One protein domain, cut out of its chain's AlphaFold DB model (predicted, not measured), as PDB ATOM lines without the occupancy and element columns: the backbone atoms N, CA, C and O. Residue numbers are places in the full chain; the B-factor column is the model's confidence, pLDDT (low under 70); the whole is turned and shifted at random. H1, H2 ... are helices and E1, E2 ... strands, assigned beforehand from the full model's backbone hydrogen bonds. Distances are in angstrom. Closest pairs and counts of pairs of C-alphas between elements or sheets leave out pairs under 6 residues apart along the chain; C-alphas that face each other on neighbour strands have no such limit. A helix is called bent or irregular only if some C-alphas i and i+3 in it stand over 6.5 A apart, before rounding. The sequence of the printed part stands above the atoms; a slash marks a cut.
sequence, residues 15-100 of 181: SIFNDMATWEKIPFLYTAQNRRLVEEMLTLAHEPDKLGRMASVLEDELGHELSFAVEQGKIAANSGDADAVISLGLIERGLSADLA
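What this domain is: This is residues 15 to 100 of the 181 residues of an uncharacterized protein of Sulfitobacter sp (UniProt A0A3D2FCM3). A hairpin of two helices, H3 and H4, and the long helix H5 make an L, with the short helices H1 and H2 near its corner. H5 runs out from the corner as a long arm, and the chain then folds back so that a small two-stranded hairpin, E1 and E2, lies over H5, E1 being the strand that packs on it and E2 the one farther off. The printed part has 86 residues with five named helices followed by two named strands, in the order H1, H2, H3, H4, H5, E1, E2; the sheet, in the order E1 - E2, is antiparallel, and the class is mostly helix. The whole is compact, with a radius of gyration of the C-alphas of 13.8 A and spans of 41 by 28 by 19 A; residues 44 to 49, of which 48 to 49 belong to H4, stick out.

How they stand to each other: H1, residues 15 to 20, touches H2, residues 23 to 30, at a steep tilt of 60 degrees, opposite ways; their closest C-alphas, those of Met 20 and Ile 26, are 5.4 A apart. H2 is irregular, with C-alphas 24 and 27 7.2 A apart. H3, residues 32 to 43, and H2 meet only through their link. H3 and H4, residues 48 to 59, form a helical hairpin: they touch at a shallow tilt of 14 degrees, opposite ways, and their closest C-alphas, those of Leu 42 and Pro 48, are 5.5 A apart. H1 and H4 are near each other, with 5 pairs of C-alphas within 10 A. H4 only just touches H2, with 3 pairs of C-alphas within 8 A, through its residues 58 to 59 alone; the closest C-alphas are those of Tyr 30 and Leu 58, 5.5 A apart, and the two helices are about perpendicular at 84 degrees. H5, residues 63 to 78, touches H2 with residues 63 to 67 alone, at 36 degrees, a steep tilt only just past shallow, and opposite ways; the C-alphas of Ile 26 and Gly 63 are closest, 6.0 A apart. H4 and H5 are close but not clearly touching, at a steep tilt of 67 degrees; their closest C-alphas, those of Val 57 and Gly 63, are 6.0 A apart. The packing of the helices is mostly crossed: of 4 touching pairs, 1 is at a shallow tilt. E1, residues 85 to 87, has Ile 86 with its C-alpha 4.5 A from that of Gly 73, the closest pair between E1 and H5. E2, residues 96 to 98, is the antiparallel neighbour of E1 in a hairpin, with N 86 and O 97 2.8 A apart and N 97 and O 86 3.0 A apart, both within hydrogen-bond range. H3 and H5 are apart. In H1, H3, H4 and H5 every O i to N i+4 pair is within hydrogen-bond range; in H2 it is 0 of 4, beside 3 of 5 O i to N i+3 pairs.

Where its parts are: H1 begins at C-alpha 15, (42.252, 9.227, 173.733), and measures 8.4 A from first to last C-alpha. H2 measures 13.4 A, H3 16.9 A and H4 15.8 A. H5, the longest helix with 16 residues, covers 22.5 A from C-alpha 63 at (49.053, -3.145, 175.915) to C-alpha 78 at (67.748, 4.595, 185.691). E1 measures 5.9 A and E2 6.6 A, ending at C-alpha 98, (66.123, 4.310, 172.710).

The domain as a whole: The two C-alphas farthest apart, those of Gln 33 and Gly 80, are 41.4 A apart. The printed part has no cut and no long link. The mean pLDDT of the printed part is 93.6, and no printed residue is under 70.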
ATOM      1  N   SER A  15      42.839   9.999 172.630       88.88
ATOM      2  CA  SER A  15      42.252   9.227 173.733       88.88
ATOM      3  C   SER A  15      42.810   7.812 173.819       88.88
ATOM      4  O   SER A  15      43.139   7.372 174.910       88.88
ATOM      5  N   ILE A  16      42.996   7.135 172.682       90.94
ATOM      6  CA  ILE A  16      43.498   5.758 172.668       90.94
ATOM      7  C   ILE A  16      44.946   5.663 173.163       90.94
ATOM      8  O   ILE A  16      45.289   4.737 173.888       90.94
ATOM      9  N   PHE A  17      45.779   6.654 172.839       91.50
ATOM     10  CA  PHE A  17      47.165   6.733 173.308       91.50
ATOM     11  C   PHE A  17      47.231   7.108 174.790       91.50
ATOM     12  O   PHE A  17      48.002   6.519 175.539       91.50
ATOM     13  N   ASN A  18      46.394   8.050 175.229       93.06
ATOM     14  CA  ASN A  18      46.322   8.458 176.632       93.06
ATOM     15  C   ASN A  18      45.836   7.316 177.528       93.06
ATOM     16  O   ASN A  18      46.374   7.094 178.611       93.06
ATOM     17  N   ASP A  19      44.824   6.582 177.072       94.50
ATOM     18  CA  ASP A  19      44.307   5.423 177.785       94.50
ATOM     19  C   ASP A  19      45.321   4.262 177.755       94.50
ATOM     20  O   ASP A  19      45.448   3.567 178.755       94.50
ATOM     21  N   MET A  20      46.124   4.107 176.689       94.94
ATOM     22  CA  MET A  20      47.255   3.158 176.651       94.94
ATOM     23  C   MET A  20      48.362   3.516 177.651       94.94
ATOM     24  O   MET A  20      48.964   2.634 178.252       94.94
ATOM     25  N   ALA A  21      48.608   4.808 177.871       93.81
ATOM     26  CA  ALA A  21      49.559   5.291 178.872       93.81
ATOM     27  C   ALA A  21      49.045   5.163 180.322       93.81
ATOM     28  O   ALA A  21      49.740   5.548 181.261       93.81
ATOM     29  N   THR A  22      47.828   4.650 180.514       93.75
ATOM     30  CA  THR A  22      47.165   4.540 181.812       93.75
ATOM     31  C   THR A  22      46.915   3.066 182.128       93.75
ATOM     32  O   THR A  22      45.992   2.463 181.581       93.75
ATOM     33  N   TRP A  23      47.730   2.482 183.015       92.94
ATOM     34  CA  TRP A  23      47.753   1.038 183.306       92.94
ATOM     35  C   TRP A  23      46.358   0.428 183.510       92.94
ATOM     36  O   TRP A  23      45.993  -0.552 182.865       92.94
ATOM     37  N   GLU A  24      45.534   1.031 184.366       95.94
ATOM     38  CA  GLU A  24      44.204   0.524 184.709       95.94
ATOM     39  C   GLU A  24      43.185   0.609 183.564       95.94
ATOM     40  O   GLU A  24      42.122  -0.010 183.638       95.94
ATOM     41  N   LYS A  25      43.488   1.372 182.507       96.69
ATOM     42  CA  LYS A  25      42.600   1.549 181.356       96.69
ATOM     43  C   LYS A  25      42.902   0.622 180.188       96.69
ATOM     44  O   LYS A  25      42.017   0.425 179.354       96.69
ATOM     45  N   ILE A  26      44.095   0.032 180.147       97.19
ATOM     46  CA  ILE A  26      44.548  -0.849 179.064       97.19
ATOM     47  C   ILE A  26      43.501  -1.920 178.692       97.19
ATOM     48  O   ILE A  26      43.192  -2.035 177.505       97.19
ATOM     49  N   PRO A  27      42.858  -2.643 179.638       96.19
ATOM     50  CA  PRO A  27      41.868  -3.668 179.284       96.19
ATOM     51  C   PRO A  27      40.674  -3.144 178.471       96.19
ATOM     52  O   PRO A  27      40.071  -3.885 177.696       96.19
ATOM     53  N   PHE A  28      40.311  -1.868 178.630       95.81
ATOM     54  CA  PHE A  28      39.171  -1.265 177.930       95.81
ATOM     55  C   PHE A  28      39.513  -0.824 176.503       95.81
ATOM     56  O   PHE A  28      38.630  -0.390 175.759       95.81
ATOM     57  N   LEU A  29      40.776  -0.946 176.091       95.75
ATOM     58  CA  LEU A  29      41.215  -0.566 174.755       95.75
ATOM     59  C   LEU A  29      40.843  -1.598 173.694       95.75
ATOM     60  O   LEU A  29      40.624  -1.217 172.547       95.75
ATOM     61  N   TYR A  30      40.670  -2.865 174.066       96.62
ATOM     62  CA  TYR A  30      40.532  -3.992 173.135       96.62
ATOM     63  C   TYR A  30      39.128  -4.172 172.538       96.62
ATOM     64  O   TYR A  30      38.780  -5.219 171.994       96.62
ATOM     65  N   THR A  31      38.284  -3.145 172.619       96.31
ATOM     66  CA  THR A  31      36.932  -3.206 172.060       96.31
ATOM     67  C   THR A  31      36.957  -3.266 170.531       96.31
ATOM     68  O   THR A  31      37.780  -2.632 169.868       96.31
ATOM     69  N   ALA A  32      35.970  -3.946 169.941       96.06
ATOM     70  CA  ALA A  32      35.784  -3.959 168.486       96.06
ATOM     71  C   ALA A  32      35.599  -2.548 167.896       96.06
ATOM     72  O   ALA A  32      35.935  -2.310 166.738       96.06
ATOM     73  N   GLN A  33      35.068  -1.605 168.684       94.44
ATOM     74  CA  GLN A  33      34.945  -0.207 168.283       94.44
ATOM     75  C   GLN A  33      36.318   0.453 168.114       94.44
ATOM     76  O   GLN A  33      36.544   1.111 167.102       94.44
ATOM     77  N   ASN A  34      37.229   0.262 169.071       94.50
ATOM     78  CA  ASN A  34      38.575   0.829 169.007       94.50
ATOM     79  C   ASN A  34      39.417   0.185 167.903       94.50
ATOM     80  O   ASN A  34      40.101   0.905 167.182       94.50
ATOM     81  N   ARG A  35      39.317  -1.140 167.714       95.31
ATOM     82  CA  ARG A  35      39.992  -1.841 166.606       95.31
ATOM     83  C   ARG A  35      39.569  -1.274 165.246       95.31
ATOM     84  O   ARG A  35      40.416  -0.814 164.488       95.31
ATOM     85  N   ARG A  36      38.256  -1.156 165.001       93.31
ATOM     86  CA  ARG A  36      37.716  -0.534 163.774       93.31
ATOM     87  C   ARG A  36      38.150   0.916 163.602       93.31
ATOM     88  O   ARG A  36      38.468   1.325 162.494       93.31
ATOM     89  N   LEU A  37      38.170   1.695 164.684       91.81
ATOM     90  CA  LEU A  37      38.638   3.079 164.635       91.81
ATOM     91  C   LEU A  37      40.100   3.149 164.165       91.81
ATOM     92  O   LEU A  37      40.420   3.972 163.311       91.81
ATOM     93  N   VAL A  38      40.980   2.294 164.693       92.81
ATOM     94  CA  VAL A  38      42.393   2.244 164.279       92.81
ATOM     95  C   VAL A  38      42.551   1.747 162.844       92.81
ATOM     96  O   VAL A  38      43.308   2.356 162.091       92.81
ATOM     97  N   GLU A  39      41.800   0.726 162.430       91.69
ATOM     98  CA  GLU A  39      41.770   0.249 161.040       91.69
ATOM     99  C   GLU A  39      41.332   1.351 160.061       91.69
ATOM    100  O   GLU A  39      41.979   1.569 159.038       91.69
ATOM    101  N   GLU A  40      40.269   2.097 160.381       90.81
ATOM    102  CA  GLU A  40      39.807   3.224 159.565       90.81
ATOM    103  C   GLU A  40      40.893   4.304 159.449       90.81
ATOM    104  O   GLU A  40      41.185   4.771 158.346       90.81
ATOM    105  N   MET A  41      41.540   4.663 160.564       90.25
ATOM    106  CA  MET A  41      42.633   5.642 160.569       90.25
ATOM    107  C   MET A  41      43.835   5.177 159.748       90.25
ATOM    108  O   MET A  41      44.433   5.987 159.042       90.25
ATOM    109  N   LEU A  42      44.167   3.885 159.799       90.88
ATOM    110  CA  LEU A  42      45.282   3.300 159.061       90.88
ATOM    111  C   LEU A  42      45.130   3.500 157.545       90.88
ATOM    112  O   LEU A  42      46.109   3.823 156.876       90.88
ATOM    113  N   THR A  43      43.909   3.394 157.007       89.00
ATOM    114  CA  THR A  43      43.656   3.590 155.562       89.00
ATOM    115  C   THR A  43      43.919   5.016 155.067       89.00
ATOM    116  O   THR A  43      44.127   5.224 153.873       89.00
ATOM    117  N   LEU A  44      43.912   5.993 155.977       88.50
ATOM    118  CA  LEU A  44      44.075   7.419 155.685       88.50
ATOM    119  C   LEU A  44      45.400   7.980 156.233       88.50
ATOM    120  O   LEU A  44      45.637   9.186 156.163       88.50
ATOM    121  N   ALA A  45      46.247   7.127 156.812       88.75
ATOM    122  CA  ALA A  45      47.438   7.533 157.538       88.75
ATOM    123  C   ALA A  45      48.563   7.998 156.605       88.75
ATOM    124  O   ALA A  45      48.928   7.308 155.656       88.75
ATOM    125  N   HIS A  46      49.196   9.124 156.943       90.06
ATOM    126  CA  HIS A  46      50.476   9.512 156.338       90.06
ATOM    127  C   HIS A  46      51.637   8.619 156.800       90.06
ATOM    128  O   HIS A  46      52.609   8.453 156.071       90.06
ATOM    129  N   GLU A  47      51.522   8.035 157.997       90.06
ATOM    130  CA  GLU A  47      52.506   7.124 158.591       90.06
ATOM    131  C   GLU A  47      51.840   5.780 158.938       90.06
ATOM    132  O   GLU A  47      51.603   5.487 160.116       90.06
ATOM    133  N   PRO A  48      51.475   4.972 157.923       92.19
ATOM    134  CA  PRO A  48      50.709   3.747 158.131       92.19
ATOM    135  C   PRO A  48      51.455   2.734 159.001       92.19
ATOM    136  O   PRO A  48      50.826   2.075 159.816       92.19
ATOM    137  N   ASP A  49      52.785   2.670 158.934       93.62
ATOM    138  CA  ASP A  49      53.571   1.729 159.742       93.62
ATOM    139  C   ASP A  49      53.393   1.972 161.252       93.62
ATOM    140  O   ASP A  49      53.212   1.038 162.034       93.62
ATOM    141  N   LYS A  50      53.357   3.243 161.685       91.75
ATOM    142  CA  LYS A  50      53.154   3.602 163.101       91.75
ATOM    143  C   LYS A  50      51.756   3.234 163.592       91.75
ATOM    144  O   LYS A  50      51.611   2.729 164.703       91.75
ATOM    145  N   LEU A  51      50.731   3.485 162.778       92.62
ATOM    146  CA  LEU A  51      49.361   3.094 163.117       92.62
ATOM    147  C   LEU A  51      49.151   1.580 163.022       92.62
ATOM    148  O   LEU A  51      48.397   1.036 163.821       92.62
ATOM    149  N   GLY A  52      49.863   0.901 162.121       95.19
ATOM    150  CA  GLY A  52      49.890  -0.555 162.022       95.19
ATOM    151  C   GLY A  52      50.374  -1.197 163.320       95.19
ATOM    152  O   GLY A  52      49.721  -2.099 163.827       95.19
ATOM    153  N   ARG A  53      51.429  -0.653 163.939       95.81
ATOM    154  CA  ARG A  53      51.898  -1.100 165.266       95.81
ATOM    155  C   ARG A  53      50.824  -0.962 166.346       95.81
ATOM    156  O   ARG A  53      50.654  -1.869 167.152       95.81
ATOM    157  N   MET A  54      50.081   0.147 166.362       94.81
ATOM    158  CA  MET A  54      48.952   0.316 167.287       94.81
ATOM    159  C   MET A  54      47.830  -0.689 166.990       94.81
ATOM    160  O   MET A  54      47.242  -1.229 167.923       94.81
ATOM    161  N   ALA A  55      47.547  -0.973 165.715       95.25
ATOM    162  CA  ALA A  55      46.578  -1.998 165.335       95.25
ATOM    163  C   ALA A  55      46.985  -3.373 165.889       95.25
ATOM    164  O   ALA A  55      46.176  -3.991 166.576       95.25
ATOM    165  N   SER A  56      48.247  -3.783 165.708       96.62
ATOM    166  CA  SER A  56      48.788  -5.028 166.274       96.62
ATOM    167  C   SER A  56      48.676  -5.068 167.798       96.62
ATOM    168  O   SER A  56      48.204  -6.054 168.350       96.62
ATOM    169  N   VAL A  57      49.007  -3.973 168.496       97.00
ATOM    170  CA  VAL A  57      48.855  -3.899 169.961       97.00
ATOM    171  C   VAL A  57      47.410  -4.151 170.405       97.00
ATOM    172  O   VAL A  57      47.190  -4.792 171.429       97.00
ATOM    173  N   LEU A  58      46.415  -3.659 169.666       96.38
ATOM    174  CA  LEU A  58      45.007  -3.849 170.020       96.38
ATOM    175  C   LEU A  58      44.451  -5.206 169.591       96.38
ATOM    176  O   LEU A  58      43.561  -5.730 170.266       96.38
ATOM    177  N   GLU A  59      44.896  -5.730 168.451       96.06
ATOM    178  CA  GLU A  59      44.487  -7.031 167.916       96.06
ATOM    179  C   GLU A  59      44.996  -8.165 168.804       96.06
ATOM    180  O   GLU A  59      44.193  -8.979 169.258       96.06
ATOM    181  N   ASP A  60      46.287  -8.128 169.134       97.00
ATOM    182  CA  ASP A  60      46.978  -9.138 169.939       97.00
ATOM    183  C   ASP A  60      46.959  -8.822 171.449       97.00
ATOM    184  O   ASP A  60      47.549  -9.541 172.251       97.00
ATOM    185  N   GLU A  61      46.270  -7.747 171.847       97.56
ATOM    186  CA  GLU A  61      46.040  -7.337 173.243       97.56
ATOM    187  C   GLU A  61      47.324  -7.059 174.058       97.56
ATOM    188  O   GLU A  61      47.360  -7.235 175.277       97.56
ATOM    189  N   LEU A  62      48.352  -6.520 173.392       97.69
ATOM    190  CA  LEU A  62      49.732  -6.352 173.879       97.69
ATOM    191  C   LEU A  62      49.976  -5.101 174.745       97.69
ATOM    192  O   LEU A  62      51.118  -4.684 174.949       97.69
ATOM    193  N   GLY A  63      48.926  -4.419 175.202       97.06
ATOM    194  CA  GLY A  63      49.053  -3.145 175.915       97.06
ATOM    195  C   GLY A  63      49.795  -3.261 177.251       97.06
ATOM    196  O   GLY A  63      50.605  -2.395 177.586       97.06
ATOM    197  N   HIS A  64      49.586  -4.348 178.000       96.94
ATOM    198  CA  HIS A  64      50.298  -4.562 179.265       96.94
ATOM    199  C   HIS A  64      51.757  -4.950 179.023       96.94
ATOM    200  O   HIS A  64      52.642  -4.457 179.715       96.94
ATOM    201  N   GLU A  65      52.026  -5.778 178.016       96.81
ATOM    202  CA  GLU A  65      53.368  -6.159 177.579       96.81
ATOM    203  C   GLU A  65      54.166  -4.931 177.143       96.81
ATOM    204  O   GLU A  65      55.323  -4.777 177.533       96.81
ATOM    205  N   LEU A  66      53.533  -4.016 176.401       97.06
ATOM    206  CA  LEU A  66      54.101  -2.716 176.068       97.06
ATOM    207  C   LEU A  66      54.425  -1.916 177.335       97.06
ATOM    208  O   LEU A  66      55.547  -1.431 177.481       97.06
ATOM    209  N   SER A  67      53.483  -1.804 178.275       96.19
ATOM    210  CA  SER A  67      53.722  -1.077 179.524       96.19
ATOM    211  C   SER A  67      54.853  -1.694 180.355       96.19
ATOM    212  O   SER A  67      55.640  -0.961 180.951       96.19
ATOM    213  N   PHE A  68      54.972  -3.022 180.383       95.50
ATOM    214  CA  PHE A  68      56.078  -3.704 181.047       95.50
ATOM    215  C   PHE A  68      57.410  -3.473 180.334       95.50
ATOM    216  O   PHE A  68      58.413  -3.232 180.999       95.50
ATOM    217  N   ALA A  69      57.438  -3.502 178.999       96.38
ATOM    218  CA  ALA A  69      58.644  -3.203 178.231       96.38
ATOM    219  C   ALA A  69      59.150  -1.778 178.504       96.38
ATOM    220  O   ALA A  69      60.352  -1.573 178.679       96.38
ATOM    221  N   VAL A  70      58.235  -0.807 178.598       94.75
ATOM    222  CA  VAL A  70      58.553   0.579 178.974       94.75
ATOM    223  C   VAL A  70      59.110   0.646 180.398       94.75
ATOM    224  O   VAL A  70      60.136   1.290 180.612       94.75
ATOM    225  N   GLU A  71      58.489  -0.040 181.362       93.75
ATOM    226  CA  GLU A  71      58.981  -0.072 182.746       93.75
ATOM    227  C   GLU A  71      60.395  -0.653 182.834       93.75
ATOM    228  O   GLU A  71      61.253  -0.088 183.510       93.75
ATOM    229  N   GLN A  72      60.666  -1.737 182.107       93.75
ATOM    230  CA  GLN A  72      61.993  -2.349 182.093       93.75
ATOM    231  C   GLN A  72      63.043  -1.446 181.451       93.75
ATOM    232  O   GLN A  72      64.131  -1.291 182.006       93.75
ATOM    233  N   GLY A  73      62.707  -0.790 180.335       94.12
ATOM    234  CA  GLY A  73      63.583   0.215 179.733       94.12
ATOM    235  C   GLY A  73      63.893   1.350 180.711       94.12
ATOM    236  O   GLY A  73      65.049   1.735 180.869       94.12
ATOM    237  N   LYS A  74      62.881   1.837 181.445       92.44
ATOM    238  CA  LYS A  74      63.045   2.876 182.472       92.44
ATOM    239  C   LYS A  74      63.954   2.420 183.615       92.44
ATOM    240  O   LYS A  74      64.799   3.198 184.049       92.44
ATOM    241  N   ILE A  75      63.806   1.186 184.098       92.31
ATOM    242  CA  ILE A  75      64.670   0.621 185.148       92.31
ATOM    243  C   ILE A  75      66.126   0.548 184.665       92.31
ATOM    244  O   ILE A  75      67.014   1.006 185.384       92.31
ATOM    245  N   ALA A  76      66.366   0.048 183.448       92.44
ATOM    246  CA  ALA A  76      67.709  -0.040 182.868       92.44
ATOM    247  C   ALA A  76      68.352   1.348 182.698       92.44
ATOM    248  O   ALA A  76      69.467   1.591 183.173       92.44
ATOM    249  N   ALA A  77      67.607   2.301 182.128       92.62
ATOM    250  CA  ALA A  77      68.058   3.681 181.962       92.62
ATOM    251  C   ALA A  77      68.384   4.339 183.312       92.62
ATOM    252  O   ALA A  77      69.405   5.016 183.446       92.62
ATOM    253  N   ASN A  78      67.555   4.091 184.332       91.69
ATOM    254  CA  ASN A  78      67.748   4.595 185.691       91.69
ATOM    255  C   ASN A  78      68.971   3.985 186.398       91.69
ATOM    256  O   ASN A  78      69.584   4.659 187.225       91.69
ATOM    257  N   SER A  79      69.347   2.742 186.072       88.62
ATOM    258  CA  SER A  79      70.577   2.121 186.584       88.62
ATOM    259  C   SER A  79      71.863   2.636 185.928       88.62
ATOM    260  O   SER A  79      72.950   2.257 186.361       88.62
ATOM    261  N   GLY A  80      71.757   3.512 184.921       87.50
ATOM    262  CA  GLY A  80      72.907   4.034 184.180       87.50
ATOM    263  C   GLY A  80      73.435   3.070 183.115       87.50
ATOM    264  O   GLY A  80      74.609   3.155 182.758       87.50
ATOM    265  N   ASP A  81      72.599   2.146 182.637       86.94
ATOM    266  CA  ASP A  81      72.958   1.250 181.540       86.94
ATOM    267  C   ASP A  81      73.067   2.050 180.233       86.94
ATOM    268  O   ASP A  81      72.105   2.685 179.795       86.94
ATOM    269  N   ALA A  82      74.257   2.042 179.625       84.12
ATOM    270  CA  ALA A  82      74.531   2.767 178.387       84.12
ATOM    271  C   ALA A  82      73.778   2.181 177.181       84.12
ATOM    272  O   ALA A  82      73.552   2.900 176.210       84.12
ATOM    273  N   ASP A  83      73.367   0.914 177.270       86.12
ATOM    274  CA  ASP A  83      72.638   0.191 176.230       86.12
ATOM    275  C   ASP A  83      71.126   0.108 176.540       86.12
ATOM    276  O   ASP A  83      70.409  -0.734 175.990       86.12
ATOM    277  N   ALA A  84      70.614   0.969 177.433       90.88
ATOM    278  CA  ALA A  84      69.207   0.977 177.824       90.88
ATOM    279  C   ALA A  84      68.266   1.246 176.634       90.88
ATOM    280  O   ALA A  84      68.279   2.311 176.012       90.88
ATOM    281  N   VAL A  85      67.383   0.280 176.367       94.06
ATOM    282  CA  VAL A  85      66.379   0.341 175.299       94.06
ATOM    283  C   VAL A  85      65.037  -0.212 175.767       94.06
ATOM    284  O   VAL A  85      64.956  -1.159 176.552       94.06
ATOM    285  N   ILE A  86      63.954   0.334 175.223       96.19
ATOM    286  CA  ILE A  86      62.615  -0.240 175.332       96.19
ATOM    287  C   ILE A  86      62.473  -1.272 174.212       96.19
ATOM    288  O   ILE A  86      62.355  -0.926 173.035       96.19
ATOM    289  N   SER A  87      62.498  -2.553 174.572       95.94
ATOM    290  CA  SER A  87      62.390  -3.658 173.614       95.94
ATOM    291  C   SER A  87      60.935  -3.896 173.202       95.94
ATOM    292  O   SER A  87      60.137  -4.396 173.989       95.94
ATOM    293  N   LEU A  88      60.595  -3.592 171.949       97.25
ATOM    294  CA  LEU A  88      59.232  -3.676 171.406       97.25
ATOM    295  C   LEU A  88      59.078  -4.800 170.371       97.25
ATOM    296  O   LEU A  88      58.152  -4.796 169.560       97.25
ATOM    297  N   GLY A  89      59.972  -5.793 170.425       96.69
ATOM    298  CA  GLY A  89      60.016  -6.929 169.502       96.69
ATOM    299  C   GLY A  89      58.729  -7.759 169.440       96.69
ATOM    300  O   GLY A  89      58.500  -8.443 168.445       96.69
ATOM    301  N   LEU A  90      57.905  -7.691 170.492       94.62
ATOM    302  CA  LEU A  90      56.583  -8.319 170.567       94.62
ATOM    303  C   LEU A  90      55.533  -7.645 169.667       94.62
ATOM    304  O   LEU A  90      54.592  -8.307 169.257       94.62
ATOM    305  N   ILE A  91      55.706  -6.358 169.354       97.00
ATOM    306  CA  ILE A  91      54.819  -5.586 168.472       97.00
ATOM    307  C   ILE A  91      55.293  -5.717 167.025       97.00
ATOM    308  O   ILE A  91      54.510  -5.951 166.113       97.00
ATOM    309  N   GLU A  92      56.597  -5.560 166.807       96.69
ATOM    310  CA  GLU A  92      57.218  -5.687 165.495       96.69
ATOM    311  C   GLU A  92      58.647  -6.197 165.668       96.69
ATOM    312  O   GLU A  92      59.415  -5.696 166.490       96.69
ATOM    313  N   ARG A  93      59.030  -7.205 164.881       95.81
ATOM    314  CA  ARG A  93      60.348  -7.833 164.998       95.81
ATOM    315  C   ARG A  93      61.467  -6.803 164.802       95.81
ATOM    316  O   ARG A  93      61.608  -6.234 163.728       95.81
ATOM    317  N   GLY A  94      62.324  -6.668 165.813       95.06
ATOM    318  CA  GLY A  94      63.462  -5.742 165.796       95.06
ATOM    319  C   GLY A  94      63.110  -4.305 166.192       95.06
ATOM    320  O   GLY A  94      64.005  -3.466 166.236       95.06
ATOM    321  N   LEU A  95      61.845  -4.022 166.516       96.69
ATOM    322  CA  LEU A  95      61.438  -2.716 167.006       96.69
ATOM    323  C   LEU A  95      61.982  -2.475 168.416       96.69
ATOM    324  O   LEU A  95      61.860  -3.311 169.316       96.69
ATOM    325  N   SER A  96      62.554  -1.295 168.604       95.94
ATOM    326  CA  SER A  96      62.982  -0.774 169.896       95.94
ATOM    327  C   SER A  96      62.824   0.742 169.914       95.94
ATOM    328  O   SER A  96      62.675   1.369 168.861       95.94
ATOM    329  N   ALA A  97      62.806   1.316 171.112       93.50
ATOM    330  CA  ALA A  97      62.936   2.751 171.312       93.50
ATOM    331  C   ALA A  97      64.098   3.014 172.269       93.50
ATOM    332  O   ALA A  97      64.165   2.407 173.341       93.50
ATOM    333  N   ASP A  98      64.994   3.913 171.877       90.38
ATOM    334  CA  ASP A  98      66.123   4.310 172.710       90.38
ATOM    335  C   ASP A  98      65.616   5.084 173.932       90.38
ATOM    336  O   ASP A  98      64.724   5.930 173.821       90.38
ATOM    337  N   LEU A  99      66.181   4.786 175.102       87.50
ATOM    338  CA  LEU A  99      65.925   5.527 176.331       87.50
ATOM    339  C   LEU A  99      67.255   5.752 177.046       87.50
ATOM    340  O   LEU A  99      67.584   5.069 178.014       87.50
ATOM    341  N   ALA A 100      68.039   6.708 176.547       82.62
ATOM    342  CA  ALA A 100      69.317   7.026 177.161       82.62
ATOM    343  C   ALA A 100      69.110   7.587 178.577       82.62
ATOM    344  O   ALA A 100      68.162   8.329 178.846       82.62
TER     345      ALA A 100